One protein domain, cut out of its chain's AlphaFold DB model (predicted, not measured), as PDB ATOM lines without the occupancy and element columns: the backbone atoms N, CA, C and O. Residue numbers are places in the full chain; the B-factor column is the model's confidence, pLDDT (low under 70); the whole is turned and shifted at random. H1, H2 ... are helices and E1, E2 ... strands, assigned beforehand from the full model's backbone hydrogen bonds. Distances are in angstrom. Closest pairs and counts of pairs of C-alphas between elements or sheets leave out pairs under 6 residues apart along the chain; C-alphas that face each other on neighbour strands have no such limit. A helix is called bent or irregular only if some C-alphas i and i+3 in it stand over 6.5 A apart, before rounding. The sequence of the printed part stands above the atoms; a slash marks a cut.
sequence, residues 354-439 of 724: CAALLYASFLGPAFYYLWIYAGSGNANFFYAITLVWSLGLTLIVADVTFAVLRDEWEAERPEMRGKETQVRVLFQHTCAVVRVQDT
ATOM      1  N   CYS A 354      36.480  33.470 -43.631       91.81
ATOM      2  CA  CYS A 354      36.992  32.871 -44.866       91.81
ATOM      3  C   CYS A 354      37.286  31.371 -44.704       91.81
ATOM      4  O   CYS A 354      36.984  30.601 -45.616       91.81
ATOM      5  N   ALA A 355      37.829  30.936 -43.561       95.00
ATOM      6  CA  ALA A 355      38.065  29.521 -43.277       95.00
ATOM      7  C   ALA A 355      36.749  28.725 -43.223       95.00
ATOM      8  O   ALA A 355      36.653  27.680 -43.866       95.00
ATOM      9  N   ALA A 356      35.717  29.250 -42.551       95.75
ATOM     10  CA  ALA A 356      34.385  28.643 -42.491       95.75
ATOM     11  C   ALA A 356      33.746  28.499 -43.885       95.75
ATOM     12  O   ALA A 356      33.259  27.421 -44.230       95.75
ATOM     13  N   LEU A 357      33.811  29.542 -44.725       95.12
ATOM     14  CA  LEU A 357      33.298  29.471 -46.099       95.12
ATOM     15  C   LEU A 357      34.082  28.494 -46.981       95.12
ATOM     16  O   LEU A 357      33.469  27.779 -47.773       95.12
ATOM     17  N   LEU A 358      35.412  28.424 -46.859       94.94
ATOM     18  CA  LEU A 358      36.224  27.454 -47.604       94.94
ATOM     19  C   LEU A 358      35.910  26.017 -47.167       94.94
ATOM     20  O   LEU A 358      35.650  25.166 -48.016       94.94
ATOM     21  N   TYR A 359      35.859  25.763 -45.858       96.19
ATOM     22  CA  TYR A 359      35.477  24.474 -45.275       96.19
ATOM     23  C   TYR A 359      34.099  24.014 -45.778       96.19
ATOM     24  O   TYR A 359      33.971  22.906 -46.305       96.19
ATOM     25  N   ALA A 360      33.096  24.897 -45.731       96.88
ATOM     26  CA  ALA A 360      31.764  24.613 -46.255       96.88
ATOM     27  C   ALA A 360      31.739  24.415 -47.782       96.88
ATOM     28  O   ALA A 360      31.055  23.515 -48.267       96.88
ATOM     29  N   SER A 361      32.534  25.177 -48.541       95.44
ATOM     30  CA  SER A 361      32.649  25.027 -50.003       95.44
ATOM     31  C   SER A 361      33.234  23.677 -50.424       95.44
ATOM     32  O   SER A 361      32.846  23.144 -51.462       95.44
ATOM     33  N   PHE A 362      34.171  23.122 -49.647       94.00
ATOM     34  CA  PHE A 362      34.791  21.830 -49.948       94.00
ATOM     35  C   PHE A 362      33.971  20.639 -49.435       94.00
ATOM     36  O   PHE A 362      33.852  19.642 -50.151       94.00
ATOM     37  N   LEU A 363      33.393  20.718 -48.230       95.81
ATOM     38  CA  LEU A 363      32.651  19.595 -47.641       95.81
ATOM     39  C   LEU A 363      31.168  19.553 -48.019       95.81
ATOM     40  O   LEU A 363      30.629  18.455 -48.134       95.81
ATOM     41  N   GLY A 364      30.521  20.692 -48.288       95.56
ATOM     42  CA  GLY A 364      29.121  20.756 -48.732       95.56
ATOM     43  C   GLY A 364      28.813  19.798 -49.888       95.56
ATOM     44  O   GLY A 364      27.950  18.925 -49.741       95.56
ATOM     45  N   PRO A 365      29.584  19.853 -50.992       95.06
ATOM     46  CA  PRO A 365      29.371  18.963 -52.123       95.06
ATOM     47  C   PRO A 365      29.589  17.477 -51.820       95.06
ATOM     48  O   PRO A 365      28.950  16.634 -52.459       95.06
ATOM     49  N   ALA A 366      30.466  17.162 -50.859       95.12
ATOM     50  CA  ALA A 366      30.777  15.803 -50.424       95.12
ATOM     51  C   ALA A 366      29.702  15.242 -49.481       95.12
ATOM     52  O   ALA A 366      29.259  14.115 -49.678       95.12
ATOM     53  N   PHE A 367      29.220  16.022 -48.510       96.31
ATOM     54  CA  PHE A 367      28.146  15.605 -47.603       96.31
ATOM     55  C   PHE A 367      26.819  15.418 -48.352       96.31
ATOM     56  O   PHE A 367      26.143  14.413 -48.137       96.31
ATOM     57  N   TYR A 368      26.510  16.286 -49.327       95.56
ATOM     58  CA  TYR A 368      25.394  16.059 -50.253       95.56
ATOM     59  C   TYR A 368      25.536  14.730 -51.016       95.56
ATOM     60  O   TYR A 368      24.565  13.993 -51.181       95.56
ATOM     61  N   TYR A 369      26.754  14.386 -51.456       94.94
ATOM     62  CA  TYR A 369      27.009  13.126 -52.156       94.94
ATOM     63  C   TYR A 369      26.874  11.895 -51.246       94.94
ATOM     64  O   TYR A 369      26.254  10.905 -51.647       94.94
ATOM     65  N   LEU A 370      27.410  11.960 -50.022       95.44
ATOM     66  CA  LEU A 370      27.312  10.881 -49.036       95.44
ATOM     67  C   LEU A 370      25.855  10.584 -48.657       95.44
ATOM     68  O   LEU A 370      25.495   9.417 -48.502       95.44
ATOM     69  N   TRP A 371      25.020  11.622 -48.569       95.62
ATOM     70  CA  TRP A 371      23.584  11.492 -48.337       95.62
ATOM     71  C   TRP A 371      22.836  10.941 -49.562       95.62
ATOM     72  O   TRP A 371      22.261   9.856 -49.491       95.62
ATOM     73  N   ILE A 372      22.862  11.652 -50.695       94.94
ATOM     74  CA  ILE A 372      21.954  11.388 -51.826       94.94
ATOM     75  C   ILE A 372      22.400  10.220 -52.719       94.94
ATOM     76  O   ILE A 372      21.550   9.533 -53.283       94.94
ATOM     77  N   TYR A 373      23.708   9.980 -52.869       94.06
ATOM     78  CA  TYR A 373      24.229   8.993 -53.829       94.06
ATOM     79  C   TYR A 373      24.937   7.801 -53.181       94.06
ATOM     80  O   TYR A 373      24.829   6.693 -53.703       94.06
ATOM     81  N   ALA A 374      25.656   7.999 -52.071       94.31
ATOM     82  CA  ALA A 374      26.305   6.892 -51.362       94.31
ATOM     83  C   ALA A 374      25.378   6.200 -50.345       94.31
ATOM     84  O   ALA A 374      25.619   5.045 -49.999       94.31
ATOM     85  N   GLY A 375      24.343   6.893 -49.851       92.06
ATOM     86  CA  GLY A 375      23.443   6.389 -48.805       92.06
ATOM     87  C   GLY A 375      24.130   6.154 -47.453       92.06
ATOM     88  O   GLY A 375      23.612   5.408 -46.626       92.06
ATOM     89  N   SER A 376      25.306   6.751 -47.237       92.81
ATOM     90  CA  SER A 376      26.147   6.572 -46.046       92.81
ATOM     91  C   SER A 376      26.179   7.805 -45.136       92.81
ATOM     92  O   SER A 376      26.961   7.848 -44.188       92.81
ATOM     93  N   GLY A 377      25.375   8.824 -45.443       89.31
ATOM     94  CA  GLY A 377      25.148  10.007 -44.619       89.31
ATOM     95  C   GLY A 377      23.657  10.331 -44.518       89.31
ATOM     96  O   GLY A 377      22.870   9.915 -45.370       89.31
ATOM     97  N   ASN A 378      23.264  11.070 -43.483       93.19
ATOM     98  CA  ASN A 378      21.907  11.594 -43.331       93.19
ATOM     99  C   ASN A 378      21.791  13.026 -43.895       93.19
ATOM    100  O   ASN A 378      22.782  13.652 -44.276       93.19
ATOM    101  N   ALA A 379      20.563  13.547 -43.925       93.62
ATOM    102  CA  ALA A 379      20.285  14.934 -44.296       93.62
ATOM    103  C   ALA A 379      20.980  15.936 -43.356       93.62
ATOM    104  O   ALA A 379      21.464  16.977 -43.802       93.62
ATOM    105  N   ASN A 380      21.079  15.582 -42.072       94.69
ATOM    106  CA  ASN A 380      21.628  16.396 -40.994       94.69
ATOM    107  C   ASN A 380      23.089  16.785 -41.271       94.69
ATOM    108  O   ASN A 380      23.450  17.936 -41.051       94.69
ATOM    109  N   PHE A 381      23.918  15.891 -41.831       94.31
ATOM    110  CA  PHE A 381      25.288  16.240 -42.235       94.31
ATOM    111  C   PHE A 381      25.319  17.336 -43.310       94.31
ATOM    112  O   PHE A 381      26.111  18.273 -43.205       94.31
ATOM    113  N   PHE A 382      24.449  17.261 -44.327       96.06
ATOM    114  CA  PHE A 382      24.363  18.315 -45.340       96.06
ATOM    115  C   PHE A 382      23.788  19.616 -44.759       96.06
ATOM    116  O   PHE A 382      24.296  20.694 -45.060       96.06
ATOM    117  N   TYR A 383      22.796  19.544 -43.867       96.88
ATOM    118  CA  TYR A 383      22.272  20.746 -43.221       96.88
ATOM    119  C   TYR A 383      23.303  21.409 -42.290       96.88
ATOM    120  O   TYR A 383      23.531  22.614 -42.397       96.88
ATOM    121  N   ALA A 384      24.025  20.642 -41.471       96.62
ATOM    122  CA  ALA A 384      25.062  21.150 -40.572       96.62
ATOM    123  C   ALA A 384      26.161  21.933 -41.315       96.62
ATOM    124  O   ALA A 384      26.581  22.998 -40.862       96.62
ATOM    125  N   ILE A 385      26.585  21.479 -42.500       97.06
ATOM    126  CA  ILE A 385      27.564  22.229 -43.300       97.06
ATOM    127  C   ILE A 385      26.952  23.476 -43.977       97.06
ATOM    128  O   ILE A 385      27.666  24.463 -44.168       97.06
ATOM    129  N   THR A 386      25.634  23.513 -44.230       96.06
ATOM    130  CA  THR A 386      24.928  24.766 -44.592       96.06
ATOM    131  C   THR A 386      24.757  25.732 -43.410       96.06
ATOM    132  O   THR A 386      24.788  26.945 -43.615       96.06
ATOM    133  N   LEU A 387      24.688  25.244 -42.165       96.38
ATOM    134  CA  LEU A 387      24.760  26.104 -40.975       96.38
ATOM    135  C   LEU A 387      26.143  26.766 -40.856       96.38
ATOM    136  O   LEU A 387      26.219  27.972 -40.632       96.38
ATOM    137  N   VAL A 388      27.234  26.025 -41.097       97.44
ATOM    138  CA  VAL A 388      28.603  26.590 -41.115       97.44
ATOM    139  C   VAL A 388      28.794  27.602 -42.255       97.44
ATOM    140  O   VAL A 388      29.428  28.640 -42.055       97.44
ATOM    141  N   TRP A 389      28.205  27.353 -43.430       97.06
ATOM    142  CA  TRP A 389      28.155  28.315 -44.541       97.06
ATOM    143  C   TRP A 389      27.458  29.623 -44.133       97.06
ATOM    144  O   TRP A 389      28.046  30.703 -44.242       97.06
ATOM    145  N   SER A 390      26.241  29.525 -43.591       96.25
ATOM    146  CA  SER A 390      25.454  30.672 -43.122       96.25
ATOM    147  C   SER A 390      26.117  31.425 -41.965       96.25
ATOM    148  O   SER A 390      26.075  32.658 -41.939       96.25
ATOM    149  N   LEU A 391      26.793  30.724 -41.050       95.25
ATOM    150  CA  LEU A 391      27.622  31.329 -40.004       95.25
ATOM    151  C   LEU A 391      28.787  32.122 -40.614       95.25
ATOM    152  O   LEU A 391      28.981  33.284 -40.261       95.25
ATOM    153  N   GLY A 392      29.514  31.539 -41.573       96.19
ATOM    154  CA  GLY A 392      30.599  32.212 -42.291       96.19
ATOM    155  C   GLY A 392      30.141  33.502 -42.979       96.19
ATOM    156  O   GLY A 392      30.768  34.547 -42.808       96.19
ATOM    157  N   LEU A 393      29.007  33.469 -43.689       96.94
ATOM    158  CA  LEU A 393      28.411  34.664 -44.300       96.94
ATOM    159  C   LEU A 393      27.981  35.705 -43.256       96.94
ATOM    160  O   LEU A 393      28.278  36.890 -43.417       96.94
ATOM    161  N   THR A 394      27.333  35.270 -42.173       96.06
ATOM    162  CA  THR A 394      26.870  36.153 -41.090       96.06
ATOM    163  C   THR A 394      28.042  36.856 -40.404       96.06
ATOM    164  O   THR A 394      27.965  38.060 -40.155       96.06
ATOM    165  N   LEU A 395      29.156  36.151 -40.176       96.25
ATOM    166  CA  LEU A 395      30.392  36.735 -39.647       96.25
ATOM    167  C   LEU A 395      30.954  37.819 -40.579       96.25
ATOM    168  O   LEU A 395      31.300  38.894 -40.094       96.25
ATOM    169  N   ILE A 396      30.988  37.602 -41.903       97.06
ATOM    170  CA  ILE A 396      31.434  38.640 -42.854       97.06
ATOM    171  C   ILE A 396      30.500  39.858 -42.823       97.06
ATOM    172  O   ILE A 396      30.977  40.991 -42.761       97.06
ATOM    173  N   VAL A 397      29.180  39.651 -42.851       96.69
ATOM    174  CA  VAL A 397      28.201  40.752 -42.793       96.69
ATOM    175  C   VAL A 397      28.372  41.563 -41.507       96.69
ATOM    176  O   VAL A 397      28.450  42.791 -41.568       96.69
ATOM    177  N   ALA A 398      28.474  40.897 -40.355       95.81
ATOM    178  CA  ALA A 398      28.614  41.545 -39.054       95.81
ATOM    179  C   ALA A 398      29.951  42.290 -38.906       95.81
ATOM    180  O   ALA A 398      29.961  43.449 -38.489       95.81
ATOM    181  N   ASP A 399      31.067  41.663 -39.282       95.50
ATOM    182  CA  ASP A 399      32.414  42.224 -39.130       95.50
ATOM    183  C   ASP A 399      32.659  43.399 -40.089       95.50
ATOM    184  O   ASP A 399      33.142  44.454 -39.674       95.50
ATOM    185  N   VAL A 400      32.228  43.290 -41.354       97.00
ATOM    186  CA  VAL A 400      32.292  44.422 -42.296       97.00
ATOM    187  C   VAL A 400      31.325  45.537 -41.872       97.00
ATOM    188  O   VAL A 400      31.679  46.710 -41.994       97.00
ATOM    189  N   THR A 401      30.155  45.222 -41.298       96.50
ATOM    190  CA  THR A 401      29.252  46.257 -40.755       96.50
ATOM    191  C   THR A 401      29.909  46.978 -39.579       96.50
ATOM    192  O   THR A 401      29.930  48.207 -39.554       96.50
ATOM    193  N   PHE A 402      30.515  46.247 -38.637       94.94
ATOM    194  CA  PHE A 402      31.299  46.831 -37.545       94.94
ATOM    195  C   PHE A 402      32.427  47.731 -38.074       94.94
ATOM    196  O   PHE A 402      32.579  48.862 -37.607       94.94
ATOM    197  N   ALA A 403      33.171  47.271 -39.082       95.44
ATOM    198  CA  ALA A 403      34.245  48.029 -39.710       95.44
ATOM    199  C   ALA A 403      33.753  49.335 -40.363       95.44
ATOM    200  O   ALA A 403      34.376  50.379 -40.170       95.44
ATOM    201  N   VAL A 404      32.611  49.316 -41.061       96.31
ATOM    202  CA  VAL A 404      31.982  50.527 -41.624       96.31
ATOM    203  C   VAL A 404      31.497  51.475 -40.524       96.31
ATOM    204  O   VAL A 404      31.766  52.673 -40.599       96.31
ATOM    205  N   LEU A 405      30.853  50.969 -39.467       94.62
ATOM    206  CA  LEU A 405      30.414  51.801 -38.337       94.62
ATOM    207  C   LEU A 405      31.591  52.405 -37.550       94.62
ATOM    208  O   LEU A 405      31.471  53.507 -37.010       94.62
ATOM    209  N   ARG A 406      32.738  51.718 -37.506       92.88
ATOM    210  CA  ARG A 406      33.996  52.255 -36.969       92.88
ATOM    211  C   ARG A 406      34.607  53.311 -37.896       92.88
ATOM    212  O   ARG A 406      35.146  54.292 -37.392       92.88
ATOM    213  N   ASP A 407      34.500  53.159 -39.217       94.44
ATOM    214  CA  ASP A 407      34.966  54.173 -40.175       94.44
ATOM    215  C   ASP A 407      34.129  55.465 -40.113       94.44
ATOM    216  O   ASP A 407      34.700  56.551 -40.194       94.44
ATOM    217  N   GLU A 408      32.811  55.362 -39.876       93.38
ATOM    218  CA  GLU A 408      31.946  56.512 -39.548       93.38
ATOM    219  C   GLU A 408      32.426  57.230 -38.282       93.38
ATOM    220  O   GLU A 408      32.687  58.433 -38.290       93.38
ATOM    221  N   TRP A 409      32.595  56.476 -37.196       91.31
ATOM    222  CA  TRP A 409      32.945  57.021 -35.887       91.31
ATOM    223  C   TRP A 409      34.353  57.634 -35.842       91.31
ATOM    224  O   TRP A 409      34.537  58.688 -35.241       91.31
ATOM    225  N   GLU A 410      35.342  57.047 -36.526       93.25
ATOM    226  CA  GLU A 410      36.689  57.629 -36.661       93.25
ATOM    227  C   GLU A 410      36.741  58.839 -37.621       93.25
ATOM    228  O   GLU A 410      37.735  59.569 -37.624       93.25
ATOM    229  N   ALA A 411      35.695  59.084 -38.424       92.31
ATOM    230  CA  ALA A 411      35.541  60.323 -39.195       92.31
ATOM    231  C   ALA A 411      34.905  61.446 -38.363       92.31
ATOM    232  O   ALA A 411      35.329  62.597 -38.467       92.31
ATOM    233  N   GLU A 412      33.924  61.112 -37.517       91.19
ATOM    234  CA  GLU A 412      33.376  62.031 -36.510       91.19
ATOM    235  C   GLU A 412      34.408  62.386 -35.427       91.19
ATOM    236  O   GLU A 412      34.360  63.483 -34.869       91.19
ATOM    237  N   ARG A 413      35.323  61.455 -35.119       91.00
ATOM    238  CA  ARG A 413      36.296  61.539 -34.017       91.00
ATOM    239  C   ARG A 413      37.711  61.128 -34.447       91.00
ATOM    240  O   ARG A 413      38.144  60.004 -34.164       91.00
ATOM    241  N   PRO A 414      38.466  62.019 -35.115       89.19
ATOM    242  CA  PRO A 414      39.831  61.732 -35.560       89.19
ATOM    243  C   PRO A 414      40.785  61.310 -34.429       89.19
ATOM    244  O   PRO A 414      41.725  60.553 -34.672       89.19
ATOM    245  N   GLU A 415      40.535  61.750 -33.193       88.69
ATOM    246  CA  GLU A 415      41.295  61.413 -31.980       88.69
ATOM    247  C   GLU A 415      41.110  59.964 -31.493       88.69
ATOM    248  O   GLU A 415      41.838  59.504 -30.608       88.69
ATOM    249  N   MET A 416      40.148  59.236 -32.068       82.44
ATOM    250  CA  MET A 416      39.898  57.822 -31.775       82.44
ATOM    251  C   MET A 416      40.564  56.870 -32.779       82.44
ATOM    252  O   MET A 416      40.583  55.656 -32.564       82.44
ATOM    253  N   ARG A 417      41.145  57.403 -33.862       82.56
ATOM    254  CA  ARG A 417      41.793  56.621 -34.919       82.56
ATOM    255  C   ARG A 417      42.941  55.776 -34.365       82.56
ATOM    256  O   ARG A 417      43.917  56.304 -33.845       82.56
ATOM    257  N   GLY A 418      42.847  54.459 -34.544       77.06
ATOM    258  CA  GLY A 418      43.881  53.511 -34.114       77.06
ATOM    259  C   GLY A 418      43.854  53.136 -32.627       77.06
ATOM    260  O   GLY A 418      44.642  52.285 -32.227       77.06
ATOM    261  N   LYS A 419      42.940  53.693 -31.821       80.19
ATOM    262  CA  LYS A 419      42.640  53.142 -30.490       80.19
ATOM    263  C   LYS A 419      41.878  51.822 -30.614       80.19
ATOM    264  O   LYS A 419      41.188  51.576 -31.610       80.19
ATOM    265  N   GLU A 420      41.948  51.001 -29.572       70.50
ATOM    266  CA  GLU A 420      41.015  49.889 -29.402       70.50
ATOM    267  C   GLU A 420      39.600  50.386 -29.098       70.50
ATOM    268  O   GLU A 420      39.388  51.494 -28.602       70.50
ATOM    269  N   THR A 421      38.614  49.559 -29.438       65.25
ATOM    270  CA  THR A 421      37.197  49.894 -29.317       65.25
ATOM    271  C   THR A 421      36.391  48.679 -28.890       65.25
ATOM    272  O   THR A 421      36.544  47.587 -29.449       65.25
ATOM    273  N   GLN A 422      35.479  48.874 -27.941       58.19
ATOM    274  CA  GLN A 422      34.419  47.911 -27.659       58.19
ATOM    275  C   GLN A 422      33.088  48.468 -28.172       58.19
ATOM    276  O   GLN A 422      32.769  49.648 -28.002       58.19
ATOM    277  N   VAL A 423      32.301  47.610 -28.820       53.00
ATOM    278  CA  VAL A 423      30.905  47.921 -29.139       53.00
ATOM    279  C   VAL A 423      30.099  47.665 -27.875       53.00
ATOM    280  O   VAL A 423      30.071  46.537 -27.387       53.00
ATOM    281  N   ARG A 424      29.432  48.694 -27.346       45.56
ATOM    282  CA  ARG A 424      28.463  48.524 -26.258       45.56
ATOM    283  C   ARG A 424      27.066  48.732 -26.826       45.56
ATOM    284  O   ARG A 424      26.725  49.817 -27.299       45.56
ATOM    285  N   VAL A 425      26.257  47.672 -26.797       39.53
ATOM    286  CA  VAL A 425      24.840  47.743 -27.169       39.53
ATOM    287  C   VAL A 425      24.103  48.458 -26.040       39.53
ATOM    288  O   VAL A 425      23.749  47.864 -25.025       39.53
ATOM    289  N   LEU A 426      23.927  49.769 -26.197       36.06
ATOM    290  CA  LEU A 426      23.215  50.599 -25.236       36.06
ATOM    291  C   LEU A 426      21.717  50.549 -25.543       36.06
ATOM    292  O   LEU A 426      21.214  51.268 -26.410       36.06
ATOM    293  N   PHE A 427      21.005  49.700 -24.801       30.61
ATOM    294  CA  PHE A 427      19.548  49.724 -24.724       30.61
ATOM    295  C   PHE A 427      19.098  50.979 -23.971       30.61
ATOM    296  O   PHE A 427      18.910  50.976 -22.757       30.61
ATOM    297  N   GLN A 428      18.950  52.079 -24.704       29.88
ATOM    298  CA  GLN A 428      18.273  53.274 -24.216       29.88
ATOM    299  C   GLN A 428      16.767  53.092 -24.476       29.88
ATOM    300  O   GLN A 428      16.389  52.526 -25.504       29.88
ATOM    301  N   HIS A 429      15.902  53.485 -23.532       36.56
ATOM    302  CA  HIS A 429      14.472  53.136 -23.586       36.56
ATOM    303  C   HIS A 429      13.835  53.450 -24.955       36.56
ATOM    304  O   HIS A 429      14.080  54.505 -25.534       36.56
ATOM    305  N   THR A 430      13.065  52.474 -25.456       31.34
ATOM    306  CA  THR A 430      12.400  52.417 -26.775       31.34
ATOM    307  C   THR A 430      13.270  52.576 -28.034       31.34
ATOM    308  O   THR A 430      12.717  52.553 -29.135       31.34
ATOM    309  N   CYS A 431      14.610  52.625 -27.951       26.28
ATOM    310  CA  CYS A 431      15.461  52.555 -29.148       26.28
ATOM    311  C   CYS A 431      16.830  51.885 -28.904       26.28
ATOM    312  O   CYS A 431      17.671  52.389 -28.161       26.28
ATOM    313  N   ALA A 432      17.090  50.766 -29.589       28.14
ATOM    314  CA  ALA A 432      18.377  50.069 -29.537       28.14
ATOM    315  C   ALA A 432      19.451  50.828 -30.344       28.14
ATOM    316  O   ALA A 432      19.598  50.640 -31.553       28.14
ATOM    317  N   VAL A 433      20.216  51.698 -29.678       33.19
ATOM    318  CA  VAL A 433      21.254  52.520 -30.322       33.19
ATOM    319  C   VAL A 433      22.627  51.875 -30.134       33.19
ATOM    320  O   VAL A 433      23.314  52.105 -29.139       33.19
ATOM    321  N   VAL A 434      23.064  51.097 -31.127       35.88
ATOM    322  CA  VAL A 434      24.428  50.546 -31.169       35.88
ATOM    323  C   VAL A 434      25.441  51.691 -31.293       35.88
ATOM    324  O   VAL A 434      25.481  52.386 -32.316       35.88
ATOM    325  N   ARG A 435      26.270  51.883 -30.258       39.66
ATOM    326  CA  ARG A 435      27.364  52.867 -30.236       39.66
ATOM    327  C   ARG A 435      28.710  52.171 -30.026       39.66
ATOM    328  O   ARG A 435      28.831  51.235 -29.240       39.66
ATOM    329  N   VAL A 436      29.737  52.687 -30.695       42.00
ATOM    330  CA  VAL A 436      31.139  52.394 -30.372       42.00
ATOM    331  C   VAL A 436      31.563  53.336 -29.240       42.00
ATOM    332  O   VAL A 436      31.230  54.526 -29.276       42.00
ATOM    333  N   GLN A 437      32.255  52.820 -28.222       41.50
ATOM    334  CA  GLN A 437      32.772  53.617 -27.104       41.50
ATOM    335  C   GLN A 437      34.252  53.306 -26.820       41.50
ATOM    336  O   GLN A 437      34.769  52.253 -27.196       41.50
ATOM    337  N   ASP A 438      34.921  54.273 -26.183       37.00
ATOM    338  CA  ASP A 438      36.275  54.135 -25.627       37.00
ATOM    339  C   ASP A 438      36.242  53.153 -24.434       37.00
ATOM    340  O   ASP A 438      35.212  53.011 -23.769       37.00
ATOM    341  N   THR A 439      37.353  52.468 -24.169       38.62
ATOM    342  CA  THR A 439      37.524  51.572 -23.013       38.62
ATOM    343  C   THR A 439      38.011  52.304 -21.756       38.62
ATOM    344  O   THR A 439      37.974  51.725 -20.672       38.62
TER     345      THR A 439
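What this domain is: This is residues 354 to 439 of the 724 residues of the protein "Gpi transamidase component pig-u" of Diplodia corticola (UniProt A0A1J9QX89). What would one see first? The bent helix H1 folds back beside the first part of the long helix H2, which makes the longest axis, and a two-stranded hairpin, E1 and E2, is set crosswise near the other end of H2, with residues 427 to 432 sticking out. What are the counts and size? The printed part has 86 residues, with two named helices and two named strands in the order H1, H2, E1, E2; the class is mixed and the sheet, E1 - E2, antiparallel. The whole is extended, with a radius of gyration of the C-alphas of 19.9 A, and spans 59 by 31 by 18 A.

How they stand to each other: How does the first helix run? H1, residues 354 to 372, was assigned as one helix by its hydrogen bonds but is bent, with C-alphas 362 and 365 6.5 A apart; its arms H1a, residues 354 to 362, and H1b, residues 365 to 372, stand at a steep tilt of 43 degrees. What do the arms touch? H1a touches H2, residues 379 to 412, with residues 385 to 393 of H2 alone, opposite ways at a shallow tilt of 26 degrees; the closest C-alphas, of Ala 356 and Gly 392, are 5.2 A apart. H1b and H2 form a helical hairpin, opposite ways at a shallow tilt of 33 degrees, only just short of steep; they touch with residues 379 to 385 of H2 alone, the closest C-alphas, of Phe 367 and Phe 382, being 5.2 A apart. In H1a, H1b and H2 every O i to N i+4 pair is within hydrogen-bond range. How do the strands stand? E1, residues 422 to 428, and E2, residues 431 to 437, form an antiparallel hairpin, with N 431 and O 428, at 3.0 A, within hydrogen-bond range. The closest C-alphas of H2 and E2, of Arg 406 and Val 436, are 7.2 A apart.

Where its parts are: Where does H1a begin? C-alpha 354 is at (36.992, 32.871, -44.866). How long are H2 and the strands? H2 measures 49.5 A, E1 17.4 A and E2 17.5 A, where E2 ends with C-alpha 437 at (32.772, 53.617, -27.104).

The domain as a whole: How far does it reach? The two C-alphas farthest apart, of Gly 375 and Glu 415, are 60.2 A apart. Is it continuous and confident? The printed part has no cut and no long link, but pLDDT is under 70 in residues 421 to 439.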